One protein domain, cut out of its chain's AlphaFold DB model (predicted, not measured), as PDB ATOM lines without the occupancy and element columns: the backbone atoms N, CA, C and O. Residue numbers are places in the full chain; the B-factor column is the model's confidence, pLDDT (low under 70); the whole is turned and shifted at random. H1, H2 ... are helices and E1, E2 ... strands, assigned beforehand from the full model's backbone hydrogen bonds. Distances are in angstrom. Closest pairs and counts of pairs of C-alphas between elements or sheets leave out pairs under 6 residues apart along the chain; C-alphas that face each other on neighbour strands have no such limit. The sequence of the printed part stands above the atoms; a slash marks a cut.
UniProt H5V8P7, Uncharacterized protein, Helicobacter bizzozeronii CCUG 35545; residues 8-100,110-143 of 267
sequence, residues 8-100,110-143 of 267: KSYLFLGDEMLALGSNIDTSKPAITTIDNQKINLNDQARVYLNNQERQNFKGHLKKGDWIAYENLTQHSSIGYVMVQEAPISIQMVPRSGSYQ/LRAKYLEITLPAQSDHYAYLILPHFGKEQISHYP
ATOM      1  N   LYS A   8     174.998 157.199 136.864       97.19
ATOM      2  CA  LYS A   8     176.328 156.911 136.302       97.19
ATOM      3  C   LYS A   8     177.154 158.183 136.273       97.19
ATOM      4  O   LYS A   8     176.671 159.219 135.827       97.19
ATOM      5  N   SER A   9     178.399 158.099 136.713       98.44
ATOM      6  CA  SER A   9     179.370 159.183 136.591       98.44
ATOM      7  C   SER A   9     180.655 158.668 135.975       98.44
ATOM      8  O   SER A   9     181.063 157.540 136.244       98.44
ATOM      9  N   TYR A  10     181.281 159.525 135.179       98.50
ATOM     10  CA  TYR A  10     182.600 159.303 134.610       98.50
ATOM     11  C   TYR A  10     183.461 160.504 134.975       98.50
ATOM     12  O   TYR A  10     183.027 161.643 134.800       98.50
ATOM     13  N   LEU A  11     184.643 160.244 135.518       98.50
ATOM     14  CA  LEU A  11     185.620 161.256 135.880       98.50
ATOM     15  C   LEU A  11     186.904 160.975 135.108       98.50
ATOM     16  O   LEU A  11     187.523 159.929 135.291       98.50
ATOM     17  N   PHE A  12     187.274 161.906 134.236       98.00
ATOM     18  CA  PHE A  12     188.511 161.861 133.466       98.00
ATOM     19  C   PHE A  12     189.602 162.570 134.262       98.00
ATOM     20  O   PHE A  12     189.419 163.714 134.675       98.00
ATOM     21  N   LEU A  13     190.715 161.886 134.495       96.06
ATOM     22  CA  LEU A  13     191.773 162.331 135.402       96.06
ATOM     23  C   LEU A  13     193.102 162.585 134.675       96.06
ATOM     24  O   LEU A  13     194.125 162.793 135.319       96.06
ATOM     25  N   GLY A  14     193.092 162.615 133.344       94.00
ATOM     26  CA  GLY A  14     194.292 162.682 132.513       94.00
ATOM     27  C   GLY A  14     194.496 161.344 131.821       94.00
ATOM     28  O   GLY A  14     193.835 161.086 130.817       94.00
ATOM     29  N   ASP A  15     195.352 160.499 132.390       93.56
ATOM     30  CA  ASP A  15     195.708 159.197 131.814       93.56
ATOM     31  C   ASP A  15     194.715 158.086 132.181       93.56
ATOM     32  O   ASP A  15     194.785 156.980 131.655       93.56
ATOM     33  N   GLU A  16     193.777 158.371 133.080       95.38
ATOM     34  CA  GLU A  16     192.817 157.412 133.596       95.38
ATOM     35  C   GLU A  16     191.381 157.950 133.596       95.38
ATOM     36  O   GLU A  16     191.118 159.153 133.710       95.38
ATOM     37  N   MET A  17     190.422 157.031 133.496       98.12
ATOM     38  CA  MET A  17     188.999 157.321 133.639       98.12
ATOM     39  C   MET A  17     188.413 156.477 134.764       98.12
ATOM     40  O   MET A  17     188.441 155.250 134.708       98.12
ATOM     41  N   LEU A  18     187.812 157.127 135.755       98.69
ATOM     42  CA  LEU A  18     187.015 156.473 136.785       98.69
ATOM     43  C   LEU A  18     185.547 156.434 136.360       98.69
ATOM     44  O   LEU A  18     184.945 157.475 136.097       98.69
ATOM     45  N   ALA A  19     184.948 155.249 136.357       98.56
ATOM     46  CA  ALA A  19     183.518 155.058 136.164       98.56
ATOM     47  C   ALA A  19     182.865 154.621 137.478       98.56
ATOM     48  O   ALA A  19     183.322 153.675 138.117       98.56
ATOM     49  N   LEU A  20     181.764 155.275 137.852       97.75
ATOM     50  CA  LEU A  20     180.955 154.931 139.020       97.75
ATOM     51  C   LEU A  20     179.497 154.730 138.619       97.75
ATOM     52  O   LEU A  20     178.955 155.475 137.796       97.75
ATOM     53  N   GLY A  21     178.851 153.751 139.235       96.62
ATOM     54  CA  GLY A  21     177.416 153.521 139.144       96.62
ATOM     55  C   GLY A  21     176.801 153.321 140.518       96.62
ATOM     56  O   GLY A  21     177.442 152.728 141.380       96.62
ATOM     57  N   SER A  22     175.578 153.790 140.726       95.19
ATOM     58  CA  SER A  22     174.793 153.509 141.932       95.19
ATOM     59  C   SER A  22     173.315 153.372 141.604       95.19
ATOM     60  O   SER A  22     172.878 153.719 140.499       95.19
ATOM     61  N   ASN A  23     172.545 152.902 142.584       92.12
ATOM     62  CA  ASN A  23     171.101 152.749 142.483       92.12
ATOM     63  C   ASN A  23     170.701 151.834 141.308       92.12
ATOM     64  O   ASN A  23     169.755 152.108 140.563       92.12
ATOM     65  N   ILE A  24     171.479 150.762 141.107       87.69
ATOM     66  CA  ILE A  24     171.180 149.703 140.142       87.69
ATOM     67  C   ILE A  24     170.064 148.846 140.738       87.69
ATOM     68  O   ILE A  24     170.309 147.833 141.382       87.69
ATOM     69  N   ASP A  25     168.828 149.277 140.516       81.75
ATOM     70  CA  ASP A  25     167.628 148.502 140.816       81.75
ATOM     71  C   ASP A  25     167.007 148.022 139.505       81.75
ATOM     72  O   ASP A  25     166.683 148.812 138.608       81.75
ATOM     73  N   THR A  26     166.882 146.706 139.367       76.06
ATOM     74  CA  THR A  26     166.365 146.096 138.153       76.06
ATOM     75  C   THR A  26     165.485 144.888 138.449       76.06
ATOM     76  O   THR A  26     165.877 143.920 139.091       76.06
ATOM     77  N   SER A  27     164.282 144.912 137.874       79.00
ATOM     78  CA  SER A  27     163.346 143.777 137.861       79.00
ATOM     79  C   SER A  27     163.670 142.732 136.782       79.00
ATOM     80  O   SER A  27     162.978 141.722 136.666       79.00
ATOM     81  N   LYS A  28     164.700 142.974 135.958       81.50
ATOM     82  CA  LYS A  28     165.153 142.105 134.860       81.50
ATOM     83  C   LYS A  28     166.668 141.872 134.938       81.50
ATOM     84  O   LYS A  28     167.369 142.655 135.574       81.50
ATOM     85  N   PRO A  29     167.221 140.849 134.267       84.38
ATOM     86  CA  PRO A  29     168.668 140.729 134.135       84.38
ATOM     87  C   PRO A  29     169.255 141.991 133.487       84.38
ATOM     88  O   PRO A  29     168.846 142.370 132.390       84.38
ATOM     89  N   ALA A  30     170.203 142.636 134.166       89.56
ATOM     90  CA  ALA A  30     170.942 143.779 133.644       89.56
ATOM     91  C   ALA A  30     172.447 143.553 133.796       89.56
ATOM     92  O   ALA A  30     172.900 142.791 134.654       89.56
ATOM     93  N   ILE A  31     173.215 144.224 132.945       93.38
ATOM     94  CA  ILE A  31     174.675 144.207 132.960       93.38
ATOM     95  C   ILE A  31     175.194 145.635 132.812       93.38
ATOM     96  O   ILE A  31     174.589 146.458 132.123       93.38
ATOM     97  N   THR A  32     176.334 145.919 133.429       95.56
ATOM     98  CA  THR A  32     177.174 147.064 133.080       95.56
ATOM     99  C   THR A  32     178.380 146.553 132.311       95.56
ATOM    100  O   THR A  32     179.138 145.736 132.822       95.56
ATOM    101  N   THR A  33     178.583 147.034 131.093       97.50
ATOM    102  CA  THR A  33     179.790 146.732 130.319       97.50
ATOM    103  C   THR A  33     180.928 147.641 130.779       97.50
ATOM    104  O   THR A  33     180.757 148.860 130.789       97.50
ATOM    105  N   ILE A  34     182.055 147.049 131.183       98.12
ATOM    106  CA  ILE A  34     183.325 147.764 131.380       98.12
ATOM    107  C   ILE A  34     183.953 148.009 130.012       98.12
ATOM    108  O   ILE A  34     184.286 149.142 129.689       98.12
ATOM    109  N   ASP A  35     184.061 146.952 129.203       98.06
ATOM    110  CA  ASP A  35     184.588 147.048 127.845       98.06
ATOM    111  C   ASP A  35     184.028 145.950 126.925       98.06
ATOM    112  O   ASP A  35     183.597 144.882 127.373       98.06
ATOM    113  N   ASN A  36     184.027 146.239 125.629       97.94
ATOM    114  CA  ASN A  36     183.753 145.318 124.538       97.94
ATOM    115  C   ASN A  36     184.761 145.579 123.406       97.94
ATOM    116  O   ASN A  36     184.449 146.179 122.372       97.94
ATOM    117  N   GLN A  37     186.003 145.161 123.640       96.62
ATOM    118  CA  GLN A  37     187.144 145.496 122.800       96.62
ATOM    119  C   GLN A  37     187.237 144.539 121.609       96.62
ATOM    120  O   GLN A  37     187.405 143.328 121.770       96.62
ATOM    121  N   LYS A  38     187.181 145.083 120.387       96.44
ATOM    122  CA  LYS A  38     187.390 144.306 119.155       96.44
ATOM    123  C   LYS A  38     188.848 143.859 119.041       96.44
ATOM    124  O   LYS A  38     189.766 144.656 119.225       96.44
ATOM    125  N   ILE A  39     189.041 142.611 118.637       95.50
ATOM    126  CA  ILE A  39     190.328 141.975 118.362       95.50
ATOM    127  C   ILE A  39     190.267 141.406 116.942       95.50
ATOM    128  O   ILE A  39     189.388 140.593 116.621       95.50
ATOM    129  N   ASN A  40     191.183 141.829 116.066       90.88
ATOM    130  CA  ASN A  40     191.237 141.263 114.719       90.88
ATOM    131  C   ASN A  40     191.708 139.803 114.789       90.88
ATOM    132  O   ASN A  40     192.459 139.424 115.684       90.88
ATOM    133  N   LEU A  41     191.292 138.966 113.834       90.44
ATOM    134  CA  LEU A  41     191.575 137.522 113.874       90.44
ATOM    135  C   LEU A  41     193.070 137.175 113.941       90.44
ATOM    136  O   LEU A  41     193.418 136.154 114.529       90.44
ATOM    137  N   ASN A  42     193.920 138.031 113.366       92.19
ATOM    138  CA  ASN A  42     195.368 137.841 113.291       92.19
ATOM    139  C   ASN A  42     196.138 138.613 114.378       92.19
ATOM    140  O   ASN A  42     197.370 138.571 114.392       92.19
ATOM    141  N   ASP A  43     195.446 139.327 115.270       94.44
ATOM    142  CA  ASP A  43     196.099 140.068 116.347       94.44
ATOM    143  C   ASP A  43     196.545 139.118 117.464       94.44
ATOM    144  O   ASP A  43     195.798 138.244 117.915       94.44
ATOM    145  N   GLN A  44     197.760 139.332 117.961       95.00
ATOM    146  CA  GLN A  44     198.294 138.654 119.134       95.00
ATOM    147  C   GLN A  44     197.839 139.391 120.396       95.00
ATOM    148  O   GLN A  44     198.569 140.208 120.957       95.00
ATOM    149  N   ALA A  45     196.609 139.113 120.823       95.50
ATOM    150  CA  ALA A  45     196.028 139.674 122.037       95.50
ATOM    151  C   ALA A  45     196.185 138.740 123.245       95.50
ATOM    152  O   ALA A  45     195.946 137.535 123.143       95.50
ATOM    153  N   ARG A  46     196.523 139.310 124.401       95.94
ATOM    154  CA  ARG A  46     196.603 138.624 125.696       95.94
ATOM    155  C   ARG A  46     195.756 139.351 126.729       95.94
ATOM    156  O   ARG A  46     195.626 140.573 126.693       95.94
ATOM    157  N   VAL A  47     195.175 138.577 127.640       96.94
ATOM    158  CA  VAL A  47     194.366 139.091 128.748       96.94
ATOM    159  C   VAL A  47     194.888 138.485 130.031       96.94
ATOM    160  O   VAL A  47     195.032 137.266 130.129       96.94
ATOM    161  N   TYR A  48     195.158 139.332 131.010       97.31
ATOM    162  CA  TYR A  48     195.656 138.927 132.313       97.31
ATOM    163  C   TYR A  48     194.695 139.382 133.394       97.31
ATOM    164  O   TYR A  48     194.178 140.491 133.329       97.31
ATOM    165  N   LEU A  49     194.505 138.540 134.401       97.50
ATOM    166  CA  LEU A  49     193.819 138.847 135.646       97.50
ATOM    167  C   LEU A  49     194.830 138.670 136.781       97.50
ATOM    168  O   LEU A  49     195.303 137.551 136.991       97.50
ATOM    169  N   ASN A  50     195.182 139.746 137.489       95.31
ATOM    170  CA  ASN A  50     196.168 139.726 138.582       95.31
ATOM    171  C   ASN A  50     197.455 138.948 138.225       95.31
ATOM    172  O   ASN A  50     197.827 137.984 138.895       95.31
ATOM    173  N   ASN A  51     198.114 139.336 137.130       91.94
ATOM    174  CA  ASN A  51     199.304 138.688 136.545       91.94
ATOM    175  C   ASN A  51     199.119 137.273 135.966       91.94
ATOM    176  O   ASN A  51     200.045 136.765 135.333       91.94
ATOM    177  N   GLN A  52     197.956 136.639 136.104       95.19
ATOM    178  CA  GLN A  52     197.686 135.345 135.475       95.19
ATOM    179  C   GLN A  52     197.017 135.541 134.120       95.19
ATOM    180  O   GLN A  52     195.965 136.169 134.041       95.19
ATOM    181  N   GLU A  53     197.584 134.979 133.052       95.75
ATOM    182  CA  GLU A  53     196.927 135.001 131.742       95.75
ATOM    183  C   GLU A  53     195.613 134.210 131.811       95.75
ATOM    184  O   GLU A  53     195.602 133.014 132.112       95.75
ATOM    185  N   ARG A  54     194.487 134.892 131.581       93.12
ATOM    186  CA  ARG A  54     193.139 134.321 131.635       93.12
ATOM    187  C   ARG A  54     192.242 134.976 130.597       93.12
ATOM    188  O   ARG A  54     191.888 136.142 130.702       93.12
ATOM    189  N   GLN A  55     191.821 134.177 129.622       87.88
ATOM    190  CA  GLN A  55     190.958 134.628 128.527       87.88
ATOM    191  C   GLN A  55     189.464 134.562 128.872       87.88
ATOM    192  O   GLN A  55     188.655 135.238 128.245       87.88
ATOM    193  N   ASN A  56     189.105 133.740 129.865       94.69
ATOM    194  CA  ASN A  56     187.746 133.611 130.371       94.69
ATOM    195  C   ASN A  56     187.770 133.540 131.900       94.69
ATOM    196  O   ASN A  56     188.559 132.791 132.482       94.69
ATOM    197  N   PHE A  57     186.890 134.292 132.550       97.12
ATOM    198  CA  PHE A  57     186.721 134.274 133.998       97.12
ATOM    199  C   PHE A  57     185.307 134.709 134.367       97.12
ATOM    200  O   PHE A  57     184.765 135.642 133.781       97.12
ATOM    201  N   LYS A  58     184.716 134.053 135.364       97.31
ATOM    202  CA  LYS A  58     183.466 134.483 135.984       97.31
ATOM    203  C   LYS A  58     183.591 134.288 137.484       97.31
ATOM    204  O   LYS A  58     183.941 133.198 137.929       97.31
ATOM    205  N   GLY A  59     183.322 135.332 138.249       96.19
ATOM    206  CA  GLY A  59     183.513 135.316 139.693       96.19
ATOM    207  C   GLY A  59     183.358 136.705 140.283       96.19
ATOM    208  O   GLY A  59     182.675 137.544 139.705       96.19
ATOM    209  N   HIS A  60     184.004 136.937 141.418       96.62
ATOM    210  CA  HIS A  60     184.061 138.240 142.071       96.62
ATOM    211  C   HIS A  60     185.498 138.736 142.067       96.62
ATOM    212  O   HIS A  60     186.418 137.953 142.311       96.62
ATOM    213  N   LEU A  61     185.669 140.024 141.795       97.19
ATOM    214  CA  LEU A  61     186.930 140.727 141.971       97.19
ATOM    215  C   LEU A  61     186.802 141.690 143.134       97.19
ATOM    216  O   LEU A  61     185.768 142.338 143.281       97.19
ATOM    217  N   LYS A  62     187.848 141.775 143.943       97.06
ATOM    218  CA  LYS A  62     187.965 142.672 145.090       97.06
ATOM    219  C   LYS A  62     188.510 144.026 144.653       97.06
ATOM    220  O   LYS A  62     189.076 144.174 143.574       97.06
ATOM    221  N   LYS A  63     188.412 145.018 145.542       96.75
ATOM    222  CA  LYS A  63     189.134 146.284 145.371       96.75
ATOM    223  C   LYS A  63     190.634 146.015 145.179       96.75
ATOM    224  O   LYS A  63     191.244 145.346 146.010       96.75
ATOM    225  N   GLY A  64     191.212 146.577 144.120       97.19
ATOM    226  CA  GLY A  64     192.620 146.419 143.750       97.19
ATOM    227  C   GLY A  64     192.895 145.285 142.764       97.19
ATOM    228  O   GLY A  64     193.959 145.290 142.149       97.19
ATOM    229  N   ASP A  65     191.952 144.360 142.560       97.88
ATOM    230  CA  ASP A  65     192.068 143.385 141.476       97.88
ATOM    231  C   ASP A  65     191.991 144.100 140.127       97.88
ATOM    232  O   ASP A  65     191.271 145.092 139.958       97.88
ATOM    233  N   TRP A  66     192.727 143.587 139.147       98.19
ATOM    234  CA  TRP A  66     192.861 144.243 137.858       98.19
ATOM    235  C   TRP A  66     192.943 143.271 136.690       98.19
ATOM    236  O   TRP A  66     193.389 142.126 136.804       98.19
ATOM    237  N   ILE A  67     192.523 143.778 135.536       98.12
ATOM    238  CA  ILE A  67     192.584 143.119 134.241       98.12
ATOM    239  C   ILE A  67     193.521 143.934 133.353       98.12
ATOM    240  O   ILE A  67     193.419 145.157 133.313       98.12
ATOM    241  N   ALA A  68     194.416 143.273 132.628       97.88
ATOM    242  CA  ALA A  68     195.222 143.906 131.591       97.88
ATOM    243  C   ALA A  68     194.917 143.259 130.245       97.88
ATOM    244  O   ALA A  68     195.024 142.040 130.104       97.88
ATOM    245  N   TYR A  69     194.564 144.078 129.263       97.62
ATOM    246  CA  TYR A  69     194.526 143.709 127.857       97.62
ATOM    247  C   TYR A  69     195.792 144.226 127.178       97.62
ATOM    248  O   TYR A  69     196.116 145.405 127.291       97.62
ATOM    249  N   GLU A  70     196.496 143.356 126.460       96.62
ATOM    250  CA  GLU A  70     197.675 143.708 125.666       96.62
ATOM    251  C   GLU A  70     197.494 143.178 124.240       96.62
ATOM    252  O   GLU A  70     197.266 141.985 124.043       96.62
ATOM    253  N   ASN A  71     197.618 144.046 123.237       96.44
ATOM    254  CA  ASN A  71     197.669 143.679 121.827       96.44
ATOM    255  C   ASN A  71     199.096 143.877 121.312       96.44
ATOM    256  O   ASN A  71     199.527 144.995 121.028       96.44
ATOM    257  N   LEU A  72     199.830 142.774 121.180       95.50
ATOM    258  CA  LEU A  72     201.233 142.786 120.771       95.50
ATOM    259  C   LEU A  72     201.405 143.145 119.291       95.50
ATOM    260  O   LEU A  72     202.441 143.684 118.919       95.50
ATOM    261  N   THR A  73     200.394 142.877 118.458       96.19
ATOM    262  CA  THR A  73     200.406 143.238 117.032       96.19
ATOM    263  C   THR A  73     200.226 144.742 116.837       96.19
ATOM    264  O   THR A  73     200.868 145.331 115.974       96.19
ATOM    265  N   GLN A  74     199.348 145.366 117.626       93.75
ATOM    266  CA  GLN A  74     199.040 146.798 117.526       93.75
ATOM    267  C   GLN A  74     199.878 147.672 118.468       93.75
ATOM    268  O   GLN A  74     199.741 148.892 118.433       93.75
ATOM    269  N   HIS A  75     200.717 147.067 119.312       94.81
ATOM    270  CA  HIS A  75     201.467 147.748 120.370       94.81
ATOM    271  C   HIS A  75     200.571 148.617 121.268       94.81
ATOM    272  O   HIS A  75     200.904 149.756 121.591       94.81
ATOM    273  N   SER A  76     199.417 148.077 121.661       95.88
ATOM    274  CA  SER A  76     198.442 148.768 122.506       95.88
ATOM    275  C   SER A  76     198.113 147.961 123.757       95.88
ATOM    276  O   SER A  76     198.188 146.731 123.768       95.88
ATOM    277  N   SER A  77     197.747 148.659 124.828       97.19
ATOM    278  CA  SER A  77     197.317 148.039 126.075       97.19
ATOM    279  C   SER A  77     196.244 148.871 126.765       97.19
ATOM    280  O   SER A  77     196.143 150.080 126.548       97.19
ATOM    281  N   ILE A  78     195.419 148.208 127.573       98.19
ATOM    282  CA  ILE A  78     194.394 148.835 128.409       98.19
ATOM    283  C   ILE A  78     194.359 148.098 129.747       98.19
ATOM    284  O   ILE A  78     194.233 146.871 129.788       98.19
ATOM    285  N   GLY A  79     194.461 148.849 130.838       98.25
ATOM    286  CA  GLY A  79     194.229 148.350 132.185       98.25
ATOM    287  C   GLY A  79     192.812 148.629 132.663       98.25
ATOM    288  O   GLY A  79     192.252 149.686 132.387       98.25
ATOM    289  N   TYR A  80     192.255 147.705 133.436       98.44
ATOM    290  CA  TYR A  80     190.995 147.882 134.146       98.44
ATOM    291  C   TYR A  80     191.225 147.534 135.610       98.44
ATOM    292  O   TYR A  80     191.673 146.428 135.904       98.44
ATOM    293  N   VAL A  81     190.937 148.450 136.533       98.44
ATOM    294  CA  VAL A  81     191.181 148.236 137.969       98.44
ATOM    295  C   VAL A  81     189.880 148.367 138.739       98.44
ATOM    296  O   VAL A  81     189.169 149.363 138.610       98.44
ATOM    297  N   MET A  82     189.574 147.380 139.572       98.12
ATOM    298  CA  MET A  82     188.382 147.389 140.409       98.12
ATOM    299  C   MET A  82     188.594 148.300 141.617       98.12
ATOM    300  O   MET A  82     189.459 148.052 142.455       98.12
ATOM    301  N   VAL A  83     187.787 149.354 141.738       97.94
ATOM    302  CA  VAL A  83     187.840 150.290 142.881       97.94
ATOM    303  C   VAL A  83     186.956 149.805 144.034       97.94
ATOM    304  O   VAL A  83     187.147 150.200 145.186       97.94
ATOM    305  N   GLN A  84     186.029 148.898 143.739       96.44
ATOM    306  CA  GLN A  84     185.138 148.230 144.680       96.44
ATOM    307  C   GLN A  84     185.030 146.748 144.332       96.44
ATOM    308  O   GLN A  84     185.336 146.346 143.210       96.44
ATOM    309  N   GLU A  85     184.585 145.943 145.295       96.12
ATOM    310  CA  GLU A  85     184.264 144.547 145.019       96.12
ATOM    311  C   GLU A  85     183.049 144.457 144.085       96.12
ATOM    312  O   GLU A  85     182.047 145.135 144.305       96.12
ATOM    313  N   ALA A  86     183.131 143.630 143.042       95.44
ATOM    314  CA  ALA A  86     182.013 143.410 142.133       95.44
ATOM    315  C   ALA A  86     182.051 142.013 141.491       95.44
ATOM    316  O   ALA A  86     183.135 141.468 141.244       95.44
ATOM    317  N   PRO A  87     180.881 141.434 141.164       96.38
ATOM    318  CA  PRO A  87     180.814 140.286 140.272       96.38
ATOM    319  C   PRO A  87     181.277 140.694 138.870       96.38
ATOM    320  O   PRO A  87     180.915 141.760 138.372       96.38
ATOM    321  N   ILE A  88     182.027 139.825 138.199       97.50
ATOM    322  CA  ILE A  88     182.550 140.082 136.859       97.50
ATOM    323  C   ILE A  88     182.415 138.860 135.952       97.50
ATOM    324  O   ILE A  88     182.449 137.706 136.395       97.50
ATOM    325  N   SER A  89     182.317 139.126 134.657       97.75
ATOM    326  CA  SER A  89     182.467 138.156 133.583       97.75
ATOM    327  C   SER A  89     183.423 138.718 132.532       97.75
ATOM    328  O   SER A  89     183.174 139.789 131.984       97.75
ATOM    329  N   ILE A  90     184.497 137.980 132.263       98.06
ATOM    330  CA  ILE A  90     185.511 138.247 131.240       98.06
ATOM    331  C   ILE A  90     185.416 137.117 130.226       98.06
ATOM    332  O   ILE A  90     185.507 135.950 130.621       98.06
ATOM    333  N   GLN A  91     185.223 137.432 128.948       97.56
ATOM    334  CA  GLN A  91     185.113 136.425 127.897       97.56
ATOM    335  C   GLN A  91     185.755 136.889 126.592       97.56
ATOM    336  O   GLN A  91     185.588 138.037 126.187       97.56
ATOM    337  N   MET A  92     186.430 135.971 125.896       95.38
ATOM    338  CA  MET A  92     186.772 136.154 124.485       95.38
ATOM    339  C   MET A  92     185.723 135.483 123.604       95.38
ATOM    340  O   MET A  92     185.626 134.255 123.567       95.38
ATOM    341  N   VAL A  93     184.965 136.282 122.858       95.69
ATOM    342  CA  VAL A  93     183.824 135.805 122.074       95.69
ATOM    343  C   VAL A  93     184.078 136.022 120.579       95.69
ATOM    344  O   VAL A  93     184.233 137.166 120.144       95.69
ATOM    345  N   PRO A  94     184.128 134.962 119.750       95.38
ATOM    346  CA  PRO A  94     184.110 135.119 118.303       95.38
ATOM    347  C   PRO A  94     182.713 135.558 117.852       95.38
ATOM    348  O   PRO A  94     181.709 134.974 118.257       95.38
ATOM    349  N   ARG A  95     182.640 136.572 116.990       96.38
ATOM    350  CA  ARG A  95     181.385 137.033 116.383       96.38
ATOM    351  C   ARG A  95     181.540 137.136 114.872       96.38
ATOM    352  O   ARG A  95     182.610 137.493 114.372       96.38
ATOM    353  N   SER A  96     180.460 136.843 114.155       95.75
ATOM    354  CA  SER A  96     180.333 137.131 112.731       95.75
ATOM    355  C   SER A  96     179.084 137.959 112.450       95.75
ATOM    356  O   SER A  96     178.155 138.008 113.260       95.75
ATOM    357  N   GLY A  97     179.089 138.668 111.327       96.00
ATOM    358  CA  GLY A  97     177.977 139.503 110.890       96.00
ATOM    359  C   GLY A  97     178.244 140.115 109.521       96.00
ATOM    360  O   GLY A  97     179.317 139.938 108.955       96.00
ATOM    361  N   SER A  98     177.275 140.847 108.986       97.62
ATOM    362  CA  SER A  98     177.400 141.563 107.714       97.62
ATOM    363  C   SER A  98     176.785 142.952 107.838       97.62
ATOM    364  O   SER A  98     175.960 143.198 108.720       97.62
ATOM    365  N   TYR A  99     177.154 143.868 106.938       97.69
ATOM    366  CA  TYR A  99     176.504 145.179 106.897       97.69
ATOM    367  C   TYR A  99     175.009 145.047 106.584       97.69
ATOM    368  O   TYR A  99     174.211 145.794 107.143       97.69
ATOM    369  N   GLN A 100     174.611 144.065 105.769       97.75
ATOM    370  CA  GLN A 100     173.207 143.775 105.473       97.75
ATOM    371  C   GLN A 100     172.376 143.472 106.729       97.75
ATOM    372  O   GLN A 100     171.243 143.936 106.829       97.75
ATOM    373  N   LEU A 110     181.698 139.168 107.768       95.12
ATOM    374  CA  LEU A 110     182.839 139.669 108.510       95.12
ATOM    375  C   LEU A 110     182.942 138.903 109.823       95.12
ATOM    376  O   LEU A 110     181.933 138.518 110.413       95.12
ATOM    377  N   ARG A 111     184.170 138.688 110.291       95.44
ATOM    378  CA  ARG A 111     184.462 137.925 111.506       95.44
ATOM    379  C   ARG A 111     185.489 138.663 112.353       95.44
ATOM    380  O   ARG A 111     186.472 139.178 111.824       95.44
ATOM    381  N   ALA A 112     185.278 138.679 113.660       96.00
ATOM    382  CA  ALA A 112     186.221 139.216 114.636       96.00
ATOM    383  C   ALA A 112     186.090 138.469 115.968       96.00
ATOM    384  O   ALA A 112     185.132 137.725 116.190       96.00
ATOM    385  N   LYS A 113     187.056 138.669 116.862       96.00
ATOM    386  CA  LYS A 113     186.930 138.297 118.273       96.00
ATOM    387  C   LYS A 113     186.678 139.558 119.088       96.00
ATOM    388  O   LYS A 113     187.098 140.641 118.692       96.00
ATOM    389  N   TYR A 114     186.014 139.411 120.220       97.31
ATOM    390  CA  TYR A 114     185.766 140.498 121.157       97.31
ATOM    391  C   TYR A 114     186.178 140.066 122.555       97.31
ATOM    392  O   TYR A 114     185.865 138.949 122.963       97.31
ATOM    393  N   LEU A 115     186.885 140.936 123.269       97.62
ATOM    394  CA  LEU A 115     187.040 140.832 124.712       97.62
ATOM    395  C   LEU A 115     185.865 141.558 125.361       97.62
ATOM    396  O   LEU A 115     185.777 142.782 125.302       97.62
ATOM    397  N   GLU A 116     184.977 140.798 125.983       98.25
ATOM    398  CA  GLU A 116     183.826 141.308 126.715       98.25
ATOM    399  C   GLU A 116     184.134 141.274 128.216       98.25
ATOM    400  O   GLU A 116     184.371 140.205 128.783       98.25
ATOM    401  N   ILE A 117     184.126 142.443 128.860       98.31
ATOM    402  CA  ILE A 117     184.286 142.599 130.309       98.31
ATOM    403  C   ILE A 117     183.007 143.234 130.847       98.31
ATOM    404  O   ILE A 117     182.669 144.372 130.515       98.31
ATOM    405  N   THR A 118     182.268 142.500 131.675       97.94
ATOM    406  CA  THR A 118     180.939 142.914 132.145       97.94
ATOM    407  C   THR A 118     180.758 142.675 133.637       97.94
ATOM    408  O   THR A 118     181.278 141.713 134.196       97.94
ATOM    409  N   LEU A 119     179.971 143.542 134.267       96.44
ATOM    410  CA  LEU A 119     179.507 143.447 135.643       96.44
ATOM    411  C   LEU A 119     178.015 143.090 135.627       96.44
ATOM    412  O   LEU A 119     177.188 143.934 135.262       96.44
ATOM    413  N   PRO A 120     177.632 141.854 135.978       93.62
ATOM    414  CA  PRO A 120     176.232 141.508 136.195       93.62
ATOM    415  C   PRO A 120     175.624 142.369 137.312       93.62
ATOM    416  O   PRO A 120     176.276 142.612 138.325       93.62
ATOM    417  N   ALA A 121     174.371 142.802 137.160       86.38
ATOM    418  CA  ALA A 121     173.655 143.618 138.147       86.38
ATOM    419  C   ALA A 121     173.224 142.804 139.385       86.38
ATOM    420  O   ALA A 121     172.038 142.614 139.639       86.38
ATOM    421  N   GLN A 122     174.198 142.272 140.124       85.56
ATOM    422  CA  GLN A 122     174.002 141.607 141.422       85.56
ATOM    423  C   GLN A 122     174.440 142.503 142.595       85.56
ATOM    424  O   GLN A 122     174.241 142.135 143.747       85.56
ATOM    425  N   SER A 123     175.029 143.663 142.289       84.94
ATOM    426  CA  SER A 123     175.327 144.758 143.213       84.94
ATOM    427  C   SER A 123     174.538 145.995 142.780       84.94
ATOM    428  O   SER A 123     174.320 146.198 141.580       84.94
ATOM    429  N   ASP A 124     174.133 146.824 143.737       89.56
ATOM    430  CA  ASP A 124     173.439 148.096 143.503       89.56
ATOM    431  C   ASP A 124     174.397 149.231 143.087       89.56
ATOM    432  O   ASP A 124     173.951 150.295 142.643       89.56
ATOM    433  N   HIS A 125     175.709 149.003 143.180       94.44
ATOM    434  CA  HIS A 125     176.758 149.942 142.794       94.44
ATOM    435  C   HIS A 125     177.976 149.245 142.168       94.44
ATOM    436  O   HIS A 125     178.200 148.044 142.339       94.44
ATOM    437  N   TYR A 126     178.775 150.012 141.428       96.62
ATOM    438  CA  TYR A 126     180.086 149.594 140.924       96.62
ATOM    439  C   TYR A 126     181.035 150.788 140.838       96.62
ATOM    440  O   TYR A 126     180.598 151.910 140.567       96.62
ATOM    441  N   ALA A 127     182.337 150.538 140.951       98.19
ATOM    442  CA  ALA A 127     183.360 151.498 140.563       98.19
ATOM    443  C   ALA A 127     184.584 150.781 139.985       98.19
ATOM    444  O   ALA A 127     185.087 149.815 140.566       98.19
ATOM    445  N   TYR A 128     185.062 151.263 138.844       98.62
ATOM    446  CA  TYR A 128     186.248 150.741 138.171       98.62
ATOM    447  C   TYR A 128     186.990 151.864 137.444       98.62
ATOM    448  O   TYR A 128     186.393 152.861 137.036       98.62
ATOM    449  N   LEU A 129     188.297 151.692 137.285       98.62
ATOM    450  CA  LEU A 129     189.154 152.548 136.474       98.62
ATOM    451  C   LEU A 129     189.404 151.898 135.118       98.62
ATOM    452  O   LEU A 129     189.543 150.677 135.041       98.62
ATOM    453  N   ILE A 130     189.521 152.723 134.085       98.56
ATOM    454  CA  ILE A 130     190.118 152.371 132.799       98.56
ATOM    455  C   ILE A 130     191.426 153.155 132.671       98.56
ATOM    456  O   ILE A 130     191.439 154.370 132.866       98.56
ATOM    457  N   LEU A 131     192.505 152.448 132.344       98.25
ATOM    458  CA  LEU A 131     193.875 152.941 132.215       98.25
ATOM    459  C   LEU A 131     194.378 152.686 130.781       98.25
ATOM    460  O   LEU A 131     195.020 151.658 130.526       98.25
ATOM    461  N   PRO A 132     194.046 153.553 129.809       97.56
ATOM    462  CA  PRO A 132     194.592 153.458 128.459       97.56
ATOM    463  C   PRO A 132     196.124 153.463 128.464       97.56
ATOM    464  O   PRO A 132     196.738 154.245 129.176       97.56
ATOM    465  N   HIS A 133     196.745 152.616 127.643       96.38
ATOM    466  CA  HIS A 133     198.203 152.501 127.479       96.38
ATOM    467  C   HIS A 133     198.989 151.997 128.696       96.38
ATOM    468  O   HIS A 133     200.218 151.984 128.661       96.38
ATOM    469  N   PHE A 134     198.321 151.522 129.752       97.19
ATOM    470  CA  PHE A 134     199.008 150.904 130.884       97.19
ATOM    471  C   PHE A 134     199.216 149.409 130.614       97.19
ATOM    472  O   PHE A 134     198.280 148.696 130.247       97.19
ATOM    473  N   GLY A 135     200.451 148.931 130.762       93.00
ATOM    474  CA  GLY A 135     200.788 147.504 130.780       93.00
ATOM    475  C   GLY A 135     200.681 146.905 132.184       93.00
ATOM    476  O   GLY A 135     200.515 147.629 133.168       93.00
ATOM    477  N   LYS A 136     200.826 145.580 132.308       93.94
ATOM    478  CA  LYS A 136     200.677 144.861 133.596       93.94
ATOM    479  C   LYS A 136     201.446 145.481 134.765       93.94
ATOM    480  O   LYS A 136     200.871 145.664 135.833       93.94
ATOM    481  N   GLU A 137     202.727 145.800 134.566       93.69
ATOM    482  CA  GLU A 137     203.564 146.345 135.644       93.69
ATOM    483  C   GLU A 137     203.116 147.740 136.084       93.69
ATOM    484  O   GLU A 137     203.153 148.053 137.270       93.69
ATOM    485  N   GLN A 138     202.652 148.578 135.156       95.94
ATOM    486  CA  GLN A 138     202.135 149.903 135.501       95.94
ATOM    487  C   GLN A 138     200.823 149.780 136.284       95.94
ATOM    488  O   GLN A 138     200.632 150.478 137.278       95.94
ATOM    489  N   ILE A 139     199.948 148.851 135.885       96.62
ATOM    490  CA  ILE A 139     198.669 148.600 136.564       96.62
ATOM    491  C   ILE A 139     198.903 148.073 137.984       96.62
ATOM    492  O   ILE A 139     198.263 148.548 138.921       96.62
ATOM    493  N   SER A 140     199.842 147.139 138.175       95.00
ATOM    494  CA  SER A 140     200.121 146.560 139.497       95.00
ATOM    495  C   SER A 140     200.667 147.566 140.513       95.00
ATOM    496  O   SER A 140     200.584 147.312 141.711       95.00
ATOM    497  N   HIS A 141     201.220 148.690 140.049       94.94
ATOM    498  CA  HIS A 141     201.723 149.780 140.890       94.94
ATOM    499  C   HIS A 141     200.795 151.004 140.910       94.94
ATOM    500  O   HIS A 141     201.154 152.029 141.490       94.94
ATOM    501  N   TYR A 142     199.611 150.925 140.292       95.56
ATOM    502  CA  TYR A 142     198.677 152.044 140.261       95.56
ATOM    503  C   TYR A 142     198.217 152.400 141.691       95.56
ATOM    504  O   TYR A 142     197.744 151.517 142.417       95.56
ATOM    505  N   PRO A 143     198.312 153.673 142.123       95.56
ATOM    506  CA  PRO A 143     198.009 154.086 143.492       95.56
ATOM    507  C   PRO A 143     196.493 154.182 143.720       95.56
ATOM    508  O   PRO A 143     195.936 155.261 143.894       95.56
TER     509      PRO A 143
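This is residues 8 to 100 and 110 to 143 of the 267 residues of an uncharacterized protein of Helicobacter bizzozeronii CCUG 35545 (UniProt H5V8P7). Two twisted sheets make a sandwich: E1, E2, E10, E7, E6 and E4 form the larger layer, E3, E9, E8 and E5 the smaller, and short H1 covers E6 and E7 on the larger sheet's outside. They are only partly face to face: hairpin E1 and E2 extends the larger sheet past the smaller one, and E8 and E9 curve away from the larger sheet towards the cut. The printed part has 127 residues, with ten named strands, E1 to E10, and then one named helix, H1; it is mostly strand, and both sheets, ordered as named, are antiparallel. The whole is compact, with a radius of gyration of the C-alphas of 14.9 A and spans of 40 by 40 by 26 A.

The larger sheet runs E1, residues 8 to 12; E2, 17 to 22; E10, 126 to 132; E7, 76 to 82; E6, 66 to 71; and E4, 45 to 49. E1 and E2 are a hairpin, with N 11 and O 18 at 2.8 A; E6 and E7 are another, with N 67 and O 80 at 2.8 A. E2 and E10 have N 17 and O 130 at 2.9 A, E10 and E7 N 131 and O 79 at 2.8 A, and E6 and E4 N 46 and O 70 at 2.8 A. The smaller sheet runs E3, residues 31 to 39; E9, 110 to 120; E8, 86 to 97; and E5, 57 to 61. Within hydrogen-bond range are N 39 and O 113 of E3 and E9, 2.8 A, N 93 and O 114 of E8 and E9, 2.8 A, and N 90 and O 57 of E8 and E5, 2.8 A. The parts of the two sheets that face each other are 10.0 A centre to centre, their strands at 35 degrees. H1, residues 136 to 140, is on the larger sheet at a height over the sheet of 8.2 A, only just over E6, where 3 of its 5 C-alphas fall; the closest C-alphas of H1 and E6 are those of Lys 136 and Ala 68, 5.9 A. In H1 every O i to N i+4 pair is within hydrogen-bond range.

E1 begins at C-alpha 8, (176.328, 156.911, 136.302). E8, the longest strand, measures 31.7 A and bends by 60 degrees at residue 94; E9 measures 28.5 A and bends by 54 degrees at residue 113. E3 measures 21.5 A and bends by 62 degrees at residue 34; E7 measures 20.6 A and E10 19.5 A. H1 ends at C-alpha 140, (200.121, 146.560, 139.497).

The two C-alphas farthest apart are those of Gln 100 and Pro 143, 46.5 A. Residues 101 to 109 are not printed, and C-alphas 100 and 110 are 10.9 A apart across the cut. Of the links printed whole, none is long. The mean pLDDT of the printed part is 95.2, and no printed residue is under 70.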